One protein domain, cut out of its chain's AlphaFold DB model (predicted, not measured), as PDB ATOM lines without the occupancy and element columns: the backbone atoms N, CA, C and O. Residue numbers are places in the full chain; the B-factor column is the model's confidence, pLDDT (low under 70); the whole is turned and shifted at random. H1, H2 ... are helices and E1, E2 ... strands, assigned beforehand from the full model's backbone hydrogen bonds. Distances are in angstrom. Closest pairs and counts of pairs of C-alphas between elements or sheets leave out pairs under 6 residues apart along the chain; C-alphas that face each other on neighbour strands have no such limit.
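AT A GLANCE: This is residues 2 to 110 and 159 to 163 of the 167 residues of an uncharacterized protein of Ichthyophthirius multifiliis (strain G5) (UniProt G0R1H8). There is little regular structure: a small mixed sheet, E1 E2 E3 E4, has H2 over one face, with H1 and H3 toward opposite ends. Of 114 printed residues 44 are in named elements, in order H1 E1 H2 E2 H3 E3 E4, class mixed. It is compact, radius of gyration of the C-alphas 14.7 A, spanning 47 by 37 by 24 A.

HOW THE PARTS SIT: E1, residues 16 to 20, and E2, residues 39 to 43, are parallel, with N 17 and O 39 within hydrogen-bond range at 3.0 A. H2, residues 21 to 33, joins them in a right-handed strand-helix-strand unit, its height over the sheet 7.5 A. E3, residues 82 to 87, and E4, residues 159 to 161, are antiparallel, with N 161 and O 84 3.2 A apart.

IN THESE COORDINATES: H1, residues 2 to 7, begins at (97.791, 90.373, 102.053). H3 is residues 49 to 54. E4 ends at (81.241, 83.082, 79.322).

THE WHOLE: Residues 111 to 158 are cut out, C-alphas 110 and 159 standing 10.2 A apart. The pLDDT is under 70 in residues 59 to 65, 86 to 110 and 159 to 163.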
ATOM      1  N   SER A   2      96.523  89.889 101.468       84.56
ATOM      2  CA  SER A   2      97.791  90.373 102.053       84.56
ATOM      3  C   SER A   2      99.043  89.733 101.445       84.56
ATOM      4  O   SER A   2      99.992  90.427 101.124       84.56
ATOM      5  N   PHE A   3      99.036  88.425 101.179       86.75
ATOM      6  CA  PHE A   3     100.165  87.777 100.500       86.75
ATOM      7  C   PHE A   3     100.471  88.401  99.121       86.75
ATOM      8  O   PHE A   3     101.611  88.753  98.839       86.75
ATOM      9  N   GLY A   4      99.453  88.619  98.282       79.94
ATOM     10  CA  GLY A   4      99.637  89.213  96.953       79.94
ATOM     11  C   GLY A   4     100.054  90.689  96.991       79.94
ATOM     12  O   GLY A   4     100.924  91.099  96.230       79.94
ATOM     13  N   ILE A   5      99.467  91.478  97.894       89.12
ATOM     14  CA  ILE A   5      99.704  92.929  97.968       89.12
ATOM     15  C   ILE A   5     100.924  93.257  98.835       89.12
ATOM     16  O   ILE A   5     101.820  93.983  98.415       89.12
ATOM     17  N   ASP A   6     100.983  92.723 100.050       91.56
ATOM     18  CA  ASP A   6     101.972  93.122 101.052       91.56
ATOM     19  C   ASP A   6     103.299  92.395 100.852       91.56
ATOM     20  O   ASP A   6     104.354  93.009 101.020       91.56
ATOM     21  N   MET A   7     103.264  91.115 100.473       89.75
ATOM     22  CA  MET A   7     104.475  90.316 100.273       89.75
ATOM     23  C   MET A   7     104.941  90.339  98.815       89.75
ATOM     24  O   MET A   7     106.097  90.670  98.565       89.75
ATOM     25  N   LEU A   8     104.055  90.044  97.857       88.31
ATOM     26  CA  LEU A   8     104.409  89.995  96.430       88.31
ATOM     27  C   LEU A   8     104.344  91.355  95.717       88.31
ATOM     28  O   LEU A   8     104.811  91.465  94.589       88.31
ATOM     29  N   LYS A   9     103.822  92.397  96.377       89.69
ATOM     30  CA  LYS A   9     103.778  93.781  95.869       89.69
ATOM     31  C   LYS A   9     102.954  93.984  94.589       89.69
ATOM     32  O   LYS A   9     103.150  94.987  93.903       89.69
ATOM     33  N   TYR A  10     101.996  93.104  94.294       88.69
ATOM     34  CA  TYR A  10     101.045  93.329  93.202       88.69
ATOM     35  C   TYR A  10     100.076  94.464  93.535       88.69
ATOM     36  O   TYR A  10      99.580  94.571  94.663       88.69
ATOM     37  N   LYS A  11      99.753  95.300  92.541       85.75
ATOM     38  CA  LYS A  11      98.697  96.305  92.700       85.75
ATOM     39  C   LYS A  11      97.333  95.640  92.581       85.75
ATOM     40  O   LYS A  11      97.139  94.734  91.781       85.75
ATOM     41  N   ILE A  12      96.348  96.137  93.326       89.00
ATOM     42  CA  ILE A  12      94.984  95.579  93.308       89.00
ATOM     43  C   ILE A  12      94.388  95.550  91.890       89.00
ATOM     44  O   ILE A  12      93.756  94.568  91.510       89.00
ATOM     45  N   ASN A  13      94.655  96.581  91.084       85.50
ATOM     46  CA  ASN A  13      94.189  96.691  89.699       85.50
ATOM     47  C   ASN A  13      94.952  95.821  88.688       85.50
ATOM     48  O   ASN A  13      94.654  95.878  87.498       85.50
ATOM     49  N   GLU A  14      95.901  95.011  89.149       84.81
ATOM     50  CA  GLU A  14      96.607  93.988  88.373       84.81
ATOM     51  C   GLU A  14      96.185  92.569  88.807       84.81
ATOM     52  O   GLU A  14      96.594  91.587  88.193       84.81
ATOM     53  N   ILE A  15      95.344  92.437  89.843       86.00
ATOM     54  CA  ILE A  15      94.931  91.146  90.408       86.00
ATOM     55  C   ILE A  15      93.601  90.704  89.805       86.00
ATOM     56  O   ILE A  15      92.593  91.401  89.928       86.00
ATOM     57  N   ILE A  16      93.591  89.503  89.229       86.81
ATOM     58  CA  ILE A  16      92.376  88.768  88.871       86.81
ATOM     59  C   ILE A  16      92.142  87.703  89.940       86.81
ATOM     60  O   ILE A  16      93.045  86.931  90.263       86.81
ATOM     61  N   LEU A  17      90.940  87.672  90.509       91.31
ATOM     62  CA  LEU A  17      90.535  86.619  91.436       91.31
ATOM     63  C   LEU A  17      89.895  85.475  90.656       91.31
ATOM     64  O   LEU A  17      89.085  85.726  89.772       91.31
ATOM     65  N   TRP A  18      90.214  84.235  91.011       90.81
ATOM     66  CA  TRP A  18      89.582  83.048  90.445       90.81
ATOM     67  C   TRP A  18      89.062  82.150  91.563       90.81
ATOM     68  O   TRP A  18      89.741  81.962  92.576       90.81
ATOM     69  N   GLY A  19      87.851  81.628  91.392       87.62
ATOM     70  CA  GLY A  19      87.234  80.696  92.324       87.62
ATOM     71  C   GLY A  19      86.472  79.594  91.601       87.62
ATOM     72  O   GLY A  19      85.528  79.878  90.867       87.62
ATOM     73  N   PHE A  20      86.858  78.346  91.867       85.38
ATOM     74  CA  PHE A  20      86.189  77.140  91.382       85.38
ATOM     75  C   PHE A  20      85.273  76.544  92.458       85.38
ATOM     76  O   PHE A  20      85.725  76.344  93.588       85.38
ATOM     77  N   SER A  21      84.018  76.225  92.126       84.31
ATOM     78  CA  SER A  21      83.070  75.555  93.028       84.31
ATOM     79  C   SER A  21      82.990  76.247  94.394       84.31
ATOM     80  O   SER A  21      82.734  77.449  94.442       84.31
ATOM     81  N   LEU A  22      83.261  75.567  95.512       85.38
ATOM     82  CA  LEU A  22      83.339  76.177  96.851       85.38
ATOM     83  C   LEU A  22      84.339  77.345  96.946       85.38
ATOM     84  O   LEU A  22      84.121  78.291  97.704       85.38
ATOM     85  N   GLY A  23      85.409  77.319  96.148       89.44
ATOM     86  CA  GLY A  23      86.406  78.388  96.045       89.44
ATOM     87  C   GLY A  23      85.846  79.712  95.514       89.44
ATOM     88  O   GLY A  23      86.453  80.762  95.727       89.44
ATOM     89  N   SER A  24      84.661  79.702  94.896       86.62
ATOM     90  CA  SER A  24      83.933  80.930  94.553       86.62
ATOM     91  C   SER A  24      83.571  81.765  95.790       86.62
ATOM     92  O   SER A  24      83.650  82.986  95.721       86.62
ATOM     93  N   GLY A  25      83.284  81.138  96.940       91.56
ATOM     94  CA  GLY A  25      82.978  81.817  98.207       91.56
ATOM     95  C   GLY A  25      84.017  82.870  98.614       91.56
ATOM     96  O   GLY A  25      83.705  84.065  98.668       91.56
ATOM     97  N   PRO A  26      85.277  82.472  98.880       94.81
ATOM     98  CA  PRO A  26      86.335  83.423  99.204       94.81
ATOM     99  C   PRO A  26      86.661  84.380  98.047       94.81
ATOM    100  O   PRO A  26      86.987  85.538  98.313       94.81
ATOM    101  N   ALA A  27      86.547  83.955  96.782       94.06
ATOM    102  CA  ALA A  27      86.806  84.822  95.629       94.06
ATOM    103  C   ALA A  27      85.788  85.977  95.532       94.06
ATOM    104  O   ALA A  27      86.187  87.143  95.493       94.06
ATOM    105  N   VAL A  28      84.486  85.677  95.595       90.56
ATOM    106  CA  VAL A  28      83.401  86.673  95.635       90.56
ATOM    107  C   VAL A  28      83.512  87.531  96.892       90.56
ATOM    108  O   VAL A  28      83.371  88.751  96.822       90.56
ATOM    109  N   HIS A  29      83.824  86.933  98.046       93.69
ATOM    110  CA  HIS A  29      84.006  87.684  99.287       93.69
ATOM    111  C   HIS A  29      85.108  88.744  99.159       93.69
ATOM    112  O   HIS A  29      84.899  89.898  99.536       93.69
ATOM    113  N   LEU A  30      86.265  88.385  98.598       94.69
ATOM    114  CA  LEU A  30      87.347  89.335  98.345       94.69
ATOM    115  C   LEU A  30      86.932  90.389  97.308       94.69
ATOM    116  O   LEU A  30      87.099  91.582  97.563       94.69
ATOM    117  N   ALA A  31      86.325  89.975  96.195       90.06
ATOM    118  CA  ALA A  31      85.849  90.879  95.146       90.06
ATOM    119  C   ALA A  31      84.803  91.895  95.645       90.06
ATOM    120  O   ALA A  31      84.761  93.025  95.168       90.06
ATOM    121  N   SER A  32      83.999  91.521  96.647       88.44
ATOM    122  CA  SER A  32      83.001  92.398  97.275       88.44
ATOM    123  C   SER A  32      83.588  93.418  98.261       88.44
ATOM    124  O   SER A  32      82.921  94.388  98.618       88.44
ATOM    125  N   LYS A  33      84.820  93.194  98.744       93.50
ATOM    126  CA  LYS A  33      85.474  94.037  99.760       93.50
ATOM    127  C   LYS A  33      86.508  94.990  99.177       93.50
ATOM    128  O   LYS A  33      86.661  96.103  99.679       93.50
ATOM    129  N   TYR A  34      87.248  94.551  98.166       92.50
ATOM    130  CA  TYR A  34      88.335  95.331  97.583       92.50
ATOM    131  C   TYR A  34      87.866  96.042  96.315       92.50
ATOM    132  O   TYR A  34      87.435  95.415  95.352       92.50
ATOM    133  N   LYS A  35      87.999  97.369  96.305       88.19
ATOM    134  CA  LYS A  35      87.734  98.190  95.117       88.19
ATOM    135  C   LYS A  35      88.861  98.044  94.096       88.19
ATOM    136  O   LYS A  35      90.003  97.809  94.478       88.19
ATOM    137  N   ASN A  36      88.556  98.274  92.819       86.56
ATOM    138  CA  ASN A  36      89.523  98.298  91.712       86.56
ATOM    139  C   ASN A  36      90.250  96.969  91.442       86.56
ATOM    140  O   ASN A  36      91.347  96.995  90.894       86.56
ATOM    141  N   ILE A  37      89.685  95.819  91.823       87.62
ATOM    142  CA  ILE A  37      90.188  94.511  91.368       87.62
ATOM    143  C   ILE A  37      90.094  94.442  89.836       87.62
ATOM    144  O   ILE A  37      89.126  94.939  89.260       87.62
ATOM    145  N   LYS A  38      91.079  93.824  89.170       84.12
ATOM    146  CA  LYS A  38      91.123  93.757  87.697       84.12
ATOM    147  C   LYS A  38      89.950  92.970  87.112       84.12
ATOM    148  O   LYS A  38      89.424  93.349  86.072       84.12
ATOM    149  N   GLY A  39      89.563  91.884  87.772       80.69
ATOM    150  CA  GLY A  39      88.433  91.049  87.383       80.69
ATOM    151  C   GLY A  39      88.212  89.890  88.350       80.69
ATOM    152  O   GLY A  39      89.053  89.607  89.210       80.69
ATOM    153  N   LEU A  40      87.073  89.229  88.200       83.12
ATOM    154  CA  LEU A  40      86.694  88.030  88.935       83.12
ATOM    155  C   LEU A  40      86.329  86.928  87.939       83.12
ATOM    156  O   LEU A  40      85.535  87.155  87.035       83.12
ATOM    157  N   ILE A  41      86.885  85.736  88.115       82.81
ATOM    158  CA  ILE A  41      86.564  84.542  87.340       82.81
ATOM    159  C   ILE A  41      85.911  83.535  88.281       82.81
ATOM    160  O   ILE A  41      86.505  83.134  89.281       82.81
ATOM    161  N   LEU A  42      84.700  83.115  87.953       82.12
ATOM    162  CA  LEU A  42      83.943  82.121  88.695       82.12
ATOM    163  C   LEU A  42      83.712  80.907  87.811       82.12
ATOM    164  O   LEU A  42      83.126  81.031  86.741       82.12
ATOM    165  N   GLU A  43      84.146  79.742  88.269       80.81
ATOM    166  CA  GLU A  43      84.010  78.486  87.539       80.81
ATOM    167  C   GLU A  43      83.196  77.482  88.351       80.81
ATOM    168  O   GLU A  43      83.502  77.235  89.516       80.81
ATOM    169  N   ALA A  44      82.132  76.951  87.746       77.12
ATOM    170  CA  ALA A  44      81.105  76.135  88.387       77.12
ATOM    171  C   ALA A  44      80.732  76.655  89.794       77.12
ATOM    172  O   ALA A  44      80.812  75.896  90.763       77.12
ATOM    173  N   PRO A  45      80.458  77.967  89.973       79.12
ATOM    174  CA  PRO A  45      80.380  78.533  91.308       79.12
ATOM    175  C   PRO A  45      79.137  78.055  92.047       79.12
ATOM    176  O   PRO A  45      78.054  77.918  91.485       79.12
ATOM    177  N   LEU A  46      79.292  77.894  93.354       79.19
ATOM    178  CA  LEU A  46      78.194  77.556  94.240       79.19
ATOM    179  C   LEU A  46      77.395  78.819  94.584       79.19
ATOM    180  O   LEU A  46      77.980  79.807  95.025       79.19
ATOM    181  N   ALA A  47      76.071  78.806  94.432       78.38
ATOM    182  CA  ALA A  47      75.249  79.949  94.845       78.38
ATOM    183  C   ALA A  47      75.272  80.147  96.373       78.38
ATOM    184  O   ALA A  47      75.408  81.272  96.864       78.38
ATOM    185  N   SER A  48      75.147  79.043  97.111       81.88
ATOM    186  CA  SER A  48      75.124  78.968  98.572       81.88
ATOM    187  C   SER A  48      75.282  77.507  98.998       81.88
ATOM    188  O   SER A  48      74.698  76.618  98.372       81.88
ATOM    189  N   VAL A  49      76.051  77.243 100.062       83.25
ATOM    190  CA  VAL A  49      76.111  75.888 100.652       83.25
ATOM    191  C   VAL A  49      74.776  75.543 101.291       83.25
ATOM    192  O   VAL A  49      74.324  74.409 101.180       83.25
ATOM    193  N   TYR A  50      74.134  76.516 101.931       84.12
ATOM    194  CA  TYR A  50      72.846  76.309 102.575       84.12
ATOM    195  C   TYR A  50      71.782  75.930 101.549       84.12
ATOM    196  O   TYR A  50      71.254  74.830 101.646       84.12
ATOM    197  N   LEU A  51      71.586  76.723 100.489       77.19
ATOM    198  CA  LEU A  51      70.619  76.395  99.427       77.19
ATOM    199  C   LEU A  51      70.910  75.048  98.750       77.19
ATOM    200  O   LEU A  51      69.992  74.328  98.365       77.19
ATOM    201  N   PHE A  52      72.187  74.687  98.600       79.88
ATOM    202  CA  PHE A  52      72.558  73.376  98.077       79.88
ATOM    203  C   PHE A  52      72.129  72.238  99.016       79.88
ATOM    204  O   PHE A  52      71.604  71.227  98.553       79.88
ATOM    205  N   LEU A  53      72.324  72.404 100.327       78.88
ATOM    206  CA  LEU A  53      71.944  71.411 101.329       78.88
ATOM    207  C   LEU A  53      70.425  71.311 101.515       78.88
ATOM    208  O   LEU A  53      69.931  70.197 101.633       78.88
ATOM    209  N   GLU A  54      69.677  72.416 101.472       76.81
ATOM    210  CA  GLU A  54      68.202  72.400 101.569       76.81
ATOM    211  C   GLU A  54      67.548  71.561 100.459       76.81
ATOM    212  O   GLU A  54      66.511  70.937 100.667       76.81
ATOM    213  N   LYS A  55      68.171  71.482  99.273       70.81
ATOM    214  CA  LYS A  55      67.711  70.596  98.187       70.81
ATOM    215  C   LYS A  55      67.930  69.107  98.479       70.81
ATOM    216  O   LYS A  55      67.300  68.268  97.841       70.81
ATOM    217  N   GLN A  56      68.850  68.774  99.381       71.06
ATOM    218  CA  GLN A  56      69.268  67.399  99.680       71.06
ATOM    219  C   GLN A  56      68.660  66.872 100.982       71.06
ATOM    220  O   GLN A  56      68.474  65.665 101.138       71.06
ATOM    221  N   VAL A  57      68.372  67.761 101.931       71.12
ATOM    222  CA  VAL A  57      67.883  67.426 103.268       71.12
ATOM    223  C   VAL A  57      66.854  68.456 103.728       71.12
ATOM    224  O   VAL A  57      66.991  69.641 103.448       71.12
ATOM    225  N   ASP A  58      65.829  68.001 104.453       72.75
ATOM    226  CA  ASP A  58      64.697  68.826 104.904       72.75
ATOM    227  C   ASP A  58      65.096  69.698 106.113       72.75
ATOM    228  O   ASP A  58      64.744  69.445 107.268       72.75
ATOM    229  N   ILE A  59      65.947  70.685 105.839       69.69
ATOM    230  CA  ILE A  59      66.443  71.692 106.775       69.69
ATOM    231  C   ILE A  59      66.201  73.073 106.173       69.69
ATOM    232  O   ILE A  59      66.220  73.230 104.960       69.69
ATOM    233  N   ASN A  60      65.958  74.069 107.020       69.00
ATOM    234  CA  ASN A  60      65.718  75.445 106.593       69.00
ATOM    235  C   ASN A  60      66.748  76.357 107.264       69.00
ATOM    236  O   ASN A  60      66.726  76.549 108.486       69.00
ATOM    237  N   TYR A  61      67.668  76.885 106.467       67.38
ATOM    238  CA  TYR A  61      68.688  77.827 106.883       67.38
ATOM    239  C   TYR A  61      68.154  79.256 106.763       67.38
ATOM    240  O   TYR A  61      68.201  79.891 105.713       67.38
ATOM    241  N   GLN A  62      67.673  79.798 107.882       61.56
ATOM    242  CA  GLN A  62      67.105  81.151 107.922       61.56
ATOM    243  C   GLN A  62      68.158  82.266 108.000       61.56
ATOM    244  O   GLN A  62      67.847  83.426 107.735       61.56
ATOM    245  N   ASP A  63      69.396  81.939 108.375       68.50
ATOM    246  CA  ASP A  63      70.457  82.920 108.584       68.50
ATOM    247  C   ASP A  63      71.379  83.021 107.361       68.50
ATOM    248  O   ASP A  63      72.279  82.211 107.146       68.50
ATOM    249  N   GLN A  64      71.147  84.052 106.552       66.56
ATOM    250  CA  GLN A  64      71.931  84.339 105.349       66.56
ATOM    251  C   GLN A  64      73.357  84.815 105.670       66.56
ATOM    252  O   GLN A  64      74.245  84.705 104.821       66.56
ATOM    253  N   GLU A  65      73.596  85.357 106.870       68.94
ATOM    254  CA  GLU A  65      74.894  85.928 107.242       68.94
ATOM    255  C   GLU A  65      75.901  84.857 107.681       68.94
ATOM    256  O   GLU A  65      77.109  85.052 107.508       68.94
ATOM    257  N   SER A  66      75.431  83.708 108.181       78.62
ATOM    258  CA  SER A  66      76.294  82.575 108.547       78.62
ATOM    259  C   SER A  66      76.757  81.733 107.358       78.62
ATOM    260  O   SER A  66      77.761  81.019 107.480       78.62
ATOM    261  N   ASP A  67      76.135  81.866 106.180       82.69
ATOM    262  CA  ASP A  67      76.652  81.238 104.964       82.69
ATOM    263  C   ASP A  67      77.859  82.012 104.409       82.69
ATOM    264  O   ASP A  67      77.775  82.896 103.541       82.69
ATOM    265  N   ILE A  68      79.049  81.637 104.874       83.75
ATOM    266  CA  ILE A  68      80.313  82.190 104.373       83.75
ATOM    267  C   ILE A  68      80.530  81.910 102.874       83.75
ATOM    268  O   ILE A  68      81.244  82.679 102.223       83.75
ATOM    269  N   TYR A  69      79.833  80.926 102.297       84.00
ATOM    270  CA  TYR A  69      79.827  80.578 100.871       84.00
ATOM    271  C   TYR A  69      78.584  81.084 100.125       84.00
ATOM    272  O   TYR A  69      78.429  80.806  98.939       84.00
ATOM    273  N   GLY A  70      77.724  81.865 100.786       82.81
ATOM    274  CA  GLY A  70      76.542  82.482 100.192       82.81
ATOM    275  C   GLY A  70      76.938  83.577  99.209       82.81
ATOM    276  O   GLY A  70      77.002  84.755  99.571       82.81
ATOM    277  N   ASN A  71      77.277  83.181  97.986       84.00
ATOM    278  CA  ASN A  71      77.664  84.079  96.906       84.00
ATOM    279  C   ASN A  71      76.478  84.899  96.423       84.00
ATOM    280  O   ASN A  71      76.647  86.087  96.158       84.00
ATOM    281  N   ILE A  72      75.284  84.300  96.394       76.62
ATOM    282  CA  ILE A  72      74.034  84.961  95.994       76.62
ATOM    283  C   ILE A  72      73.779  86.259  96.782       76.62
ATOM    284  O   ILE A  72      73.316  87.246  96.220       76.62
ATOM    285  N   TRP A  73      74.208  86.319  98.046       77.44
ATOM    286  CA  TRP A  73      74.060  87.495  98.916       77.44
ATOM    287  C   TRP A  73      75.194  88.525  98.778       77.44
ATOM    288  O   TRP A  73      75.064  89.676  99.199       77.44
ATOM    289  N   LYS A  74      76.347  88.117  98.234       80.88
ATOM    290  CA  LYS A  74      77.578  88.930  98.182       80.88
ATOM    291  C   LYS A  74      77.856  89.488  96.790       80.88
ATOM    292  O   LYS A  74      78.482  90.542  96.687       80.88
ATOM    293  N   ILE A  75      77.397  88.805  95.742       80.56
ATOM    294  CA  ILE A  75      77.766  89.084  94.351       80.56
ATOM    295  C   ILE A  75      77.372  90.497  93.910       80.56
ATOM    296  O   ILE A  75      78.153  91.153  93.233       80.56
ATOM    297  N   GLY A  76      76.246  91.031  94.400       74.88
ATOM    298  CA  GLY A  76      75.796  92.398  94.092       74.88
ATOM    299  C   GLY A  76      76.693  93.518  94.641       74.88
ATOM    300  O   GLY A  76      76.494  94.681  94.311       74.88
ATOM    301  N   LYS A  77      77.681  93.197  95.485       80.25
ATOM    302  CA  LYS A  77      78.678  94.156  95.994       80.25
ATOM    303  C   LYS A  77      79.978  94.143  95.179       80.25
ATOM    304  O   LYS A  77      80.858  94.961  95.438       80.25
ATOM    305  N   VAL A  78      80.135  93.204  94.245       80.94
ATOM    306  CA  VAL A  78      81.320  93.110  93.385       80.94
ATOM    307  C   VAL A  78      81.278  94.231  92.351       80.94
ATOM    308  O   VAL A  78      80.285  94.400  91.658       80.94
ATOM    309  N   GLN A  79      82.364  95.003  92.262       79.69
ATOM    310  CA  GLN A  79      82.454  96.157  91.354       79.69
ATOM    311  C   GLN A  79      83.302  95.892  90.104       79.69
ATOM    312  O   GLN A  79      83.289  96.692  89.175       79.69
ATOM    313  N   CYS A  80      84.105  94.825  90.102       78.50
ATOM    314  CA  CYS A  80      84.920  94.462  88.948       78.50
ATOM    315  C   CYS A  80      84.125  93.606  87.959       78.50
ATOM    316  O   CYS A  80      83.122  92.992  88.321       78.50
ATOM    317  N   SER A  81      84.601  93.532  86.714       78.69
ATOM    318  CA  SER A  81      84.012  92.644  85.711       78.69
ATOM    319  C   SER A  81      84.089  91.177  86.148       78.69
ATOM    320  O   SER A  81      85.113  90.737  86.685       78.69
ATOM    321  N   ILE A  82      83.020  90.423  85.883       77.44
ATOM    322  CA  ILE A  82      82.872  89.023  86.290       77.44
ATOM    323  C   ILE A  82      82.801  88.140  85.042       77.44
ATOM    324  O   ILE A  82      81.899  88.281  84.224       77.44
ATOM    325  N   MET A  83      83.728  87.191  84.926       78.50
ATOM    326  CA  MET A  83      83.621  86.040  84.032       78.50
ATOM    327  C   MET A  83      82.980  84.889  84.802       78.50
ATOM    328  O   MET A  83      83.486  84.490  85.849       78.50
ATOM    329  N   LEU A  84      81.895  84.337  84.270       70.31
ATOM    330  CA  LEU A  84      81.198  83.191  84.842       70.31
ATOM    331  C   LEU A  84      81.351  82.004  83.892       70.31
ATOM    332  O   LEU A  84      81.154  82.140  82.698       70.31
ATOM    333  N   ILE A  85      81.709  80.835  84.396       74.19
ATOM    334  CA  ILE A  85      81.856  79.606  83.618       74.19
ATOM    335  C   ILE A  85      81.029  78.555  84.343       74.19
ATOM    336  O   ILE A  85      81.286  78.292  85.512       74.19
ATOM    337  N   HIS A  86      80.031  77.964  83.693       67.31
ATOM    338  CA  HIS A  86      79.237  76.898  84.305       67.31
ATOM    339  C   HIS A  86      78.654  75.948  83.251       67.31
ATOM    340  O   HIS A  86      78.625  76.254  82.052       67.31
ATOM    341  N   GLY A  87      78.212  74.774  83.699       57.88
ATOM    342  CA  GLY A  87      77.500  73.808  82.864       57.88
ATOM    343  C   GLY A  87      76.008  74.130  82.782       57.88
ATOM    344  O   GLY A  87      75.408  74.606  83.742       57.88
ATOM    345  N   LYS A  88      75.360  73.839  81.650       58.03
ATOM    346  CA  LYS A  88      73.909  74.087  81.481       58.03
ATOM    347  C   LYS A  88      73.026  73.337  82.477       58.03
ATOM    348  O   LYS A  88      71.931  73.797  82.772       58.03
ATOM    349  N   SER A  89      73.499  72.186  82.934       63.53
ATOM    350  CA  SER A  89      72.807  71.335  83.901       63.53
ATOM    351  C   SER A  89      73.338  71.535  85.323       63.53
ATOM    352  O   SER A  89      73.153  70.664  86.164       63.53
ATOM    353  N   ASP A  90      74.061  72.628  85.582       65.12
ATOM    354  CA  ASP A  90      74.612  72.910  86.904       65.12
ATOM    355  C   ASP A  90      73.519  73.448  87.837       65.12
ATOM    356  O   ASP A  90      73.132  74.612  87.773       65.12
ATOM    357  N   GLU A  91      73.010  72.577  88.707       66.69
ATOM    358  CA  GLU A  91      71.956  72.896  89.676       66.69
ATOM    359  C   GLU A  91      72.482  73.591  90.946       66.69
ATOM    360  O   GLU A  91      71.684  74.062  91.773       66.69
ATOM    361  N   CYS A  92      73.811  73.653  91.112       65.38
ATOM    362  CA  CYS A  92      74.476  74.373  92.200       65.38
ATOM    363  C   CYS A  92      74.438  75.893  91.978       65.38
ATOM    364  O   CYS A  92      74.562  76.663  92.938       65.38
ATOM    365  N   LEU A  93      74.239  76.319  90.728       63.34
ATOM    366  CA  LEU A  93      74.037  77.704  90.334       63.34
ATOM    367  C   LEU A  93      72.548  77.957  90.066       63.34
ATOM    368  O   LEU A  93      71.981  77.442  89.108       63.34
ATOM    369  N   ILE A  94      71.905  78.798  90.878       58.66
ATOM    370  CA  ILE A  94      70.502  79.174  90.648       58.66
ATOM    371  C   ILE A  94      70.458  80.492  89.872       58.66
ATOM    372  O   ILE A  94      70.450  81.578  90.446       58.66
ATOM    373  N   ILE A  95      70.466  80.391  88.541       51.00
ATOM    374  CA  ILE A  95      70.475  81.554  87.635       51.00
ATOM    375  C   ILE A  95      69.157  82.337  87.713       51.00
ATOM    376  O   ILE A  95      69.166  83.562  87.668       51.00
ATOM    377  N   ASP A  96      68.027  81.649  87.890       46.06
ATOM    378  CA  ASP A  96      66.693  82.269  87.907       46.06
ATOM    379  C   ASP A  96      66.414  83.108  89.172       46.06
ATOM    380  O   ASP A  96      65.495  83.935  89.199       46.06
ATOM    381  N   GLU A  97      67.214  82.919  90.228       41.94
ATOM    382  CA  GLU A  97      67.151  83.674  91.487       41.94
ATOM    383  C   GLU A  97      68.075  84.894  91.503       41.94
ATOM    384  O   GLU A  97      67.972  85.737  92.396       41.94
ATOM    385  N   LEU A  98      68.902  85.062  90.467       47.09
ATOM    386  CA  LEU A  98      69.648  86.286  90.182       47.09
ATOM    387  C   LEU A  98      68.671  87.371  89.666       47.09
ATOM    388  O   LEU A  98      68.777  87.887  88.556       47.09
ATOM    389  N   LYS A  99      67.655  87.704  90.474       36.91
ATOM    390  CA  LYS A  99      66.640  88.730  90.201       36.91
ATOM    391  C   LYS A  99      67.149  90.091  90.651       36.91
ATOM    392  O   LYS A  99      66.755  90.605  91.693       36.91
ATOM    393  N   HIS A 100      67.993  90.703  89.836       36.06
ATOM    394  CA  HIS A 100      68.191  92.143  89.892       36.06
ATOM    395  C   HIS A 100      68.351  92.680  88.471       36.06
ATOM    396  O   HIS A 100      68.892  92.005  87.596       36.06
ATOM    397  N   ASN A 101      67.899  93.916  88.241       33.78
ATOM    398  CA  ASN A 101      68.121  94.660  86.990       33.78
ATOM    399  C   ASN A 101      69.619  94.794  86.617       33.78
ATOM    400  O   ASN A 101      69.931  95.258  85.522       33.78
ATOM    401  N   ASP A 102      70.507  94.327  87.494       35.69
ATOM    402  CA  ASP A 102      71.964  94.299  87.400       35.69
ATOM    403  C   ASP A 102      72.515  93.019  86.730       35.69
ATOM    404  O   ASP A 102      73.719  92.884  86.549       35.69
ATOM    405  N   LEU A 103      71.645  92.089  86.306       35.56
ATOM    406  CA  LEU A 103      72.003  90.836  85.614       35.56
ATOM    407  C   LEU A 103      71.440  90.738  84.189       35.56
ATOM    408  O   LEU A 103      71.250  89.653  83.644       35.56
ATOM    409  N   LYS A 104      71.268  91.877  83.505       32.09
ATOM    410  CA  LYS A 104      71.051  91.917  82.040       32.09
ATOM    411  C   LYS A 104      72.248  91.390  81.211       32.09
ATOM    412  O   LYS A 104      72.265  91.561  79.997       32.09
ATOM    413  N   GLN A 105      73.232  90.751  81.846       39.06
ATOM    414  CA  GLN A 105      74.523  90.341  81.288       39.06
ATOM    415  C   GLN A 105      74.773  88.827  81.444       39.06
ATOM    416  O   GLN A 105      75.875  88.380  81.742       39.06
ATOM    417  N   LEU A 106      73.735  88.016  81.244       34.94
ATOM    418  CA  LEU A 106      73.879  86.573  81.046       34.94
ATOM    419  C   LEU A 106      74.320  86.316  79.599       34.94
ATOM    420  O   LEU A 106      73.506  86.366  78.674       34.94
ATOM    421  N   LEU A 107      75.611  86.056  79.379       35.88
ATOM    422  CA  LEU A 107      76.095  85.637  78.065       35.88
ATOM    423  C   LEU A 107      75.612  84.202  77.804       35.88
ATOM    424  O   LEU A 107      76.158  83.236  78.316       35.88
ATOM    425  N   LEU A 108      74.591  84.028  76.976       34.72
ATOM    426  CA  LEU A 108      74.282  82.726  76.388       34.72
ATOM    427  C   LEU A 108      75.107  82.595  75.100       34.72
ATOM    428  O   LEU A 108      74.764  83.218  74.092       34.72
ATOM    429  N   ILE A 109      76.177  81.788  75.068       32.72
ATOM    430  CA  ILE A 109      76.898  81.562  73.801       32.72
ATOM    431  C   ILE A 109      76.088  80.584  72.937       32.72
ATOM    432  O   ILE A 109      76.307  79.372  72.887       32.72
ATOM    433  N   LYS A 110      75.141  81.143  72.185       26.62
ATOM    434  CA  LYS A 110      74.759  80.644  70.866       26.62
ATOM    435  C   LYS A 110      75.373  81.594  69.837       26.62
ATOM    436  O   LYS A 110      74.841  82.665  69.589       26.62
ATOM    437  N   GLN A 159      80.425  75.755  79.360       36.69
ATOM    438  CA  GLN A 159      80.478  76.940  78.512       36.69
ATOM    439  C   GLN A 159      81.228  78.072  79.228       36.69
ATOM    440  O   GLN A 159      80.862  78.465  80.334       36.69
ATOM    441  N   ILE A 160      82.291  78.586  78.596       34.03
ATOM    442  CA  ILE A 160      83.089  79.720  79.088       34.03
ATOM    443  C   ILE A 160      82.419  81.016  78.639       34.03
ATOM    444  O   ILE A 160      82.305  81.258  77.438       34.03
ATOM    445  N   ILE A 161      81.973  81.840  79.585       32.28
ATOM    446  CA  ILE A 161      81.241  83.082  79.322       32.28
ATOM    447  C   ILE A 161      82.082  84.279  79.801       32.28
ATOM    448  O   ILE A 161      82.144  84.591  80.986       32.28
ATOM    449  N   THR A 162      82.750  84.960  78.866       31.38
ATOM    450  CA  THR A 162      83.485  86.214  79.120       31.38
ATOM    451  C   THR A 162      82.638  87.408  78.703       31.38
ATOM    452  O   THR A 162      82.361  87.525  77.513       31.38
ATOM    453  N   ASP A 163      82.312  88.327  79.613       32.31
ATOM    454  CA  ASP A 163      82.084  89.723  79.220       32.31
ATOM    455  C   ASP A 163      82.500  90.717  80.316       32.31
ATOM    456  O   ASP A 163      82.374  90.473  81.515       32.31
TER     457      ASP A 163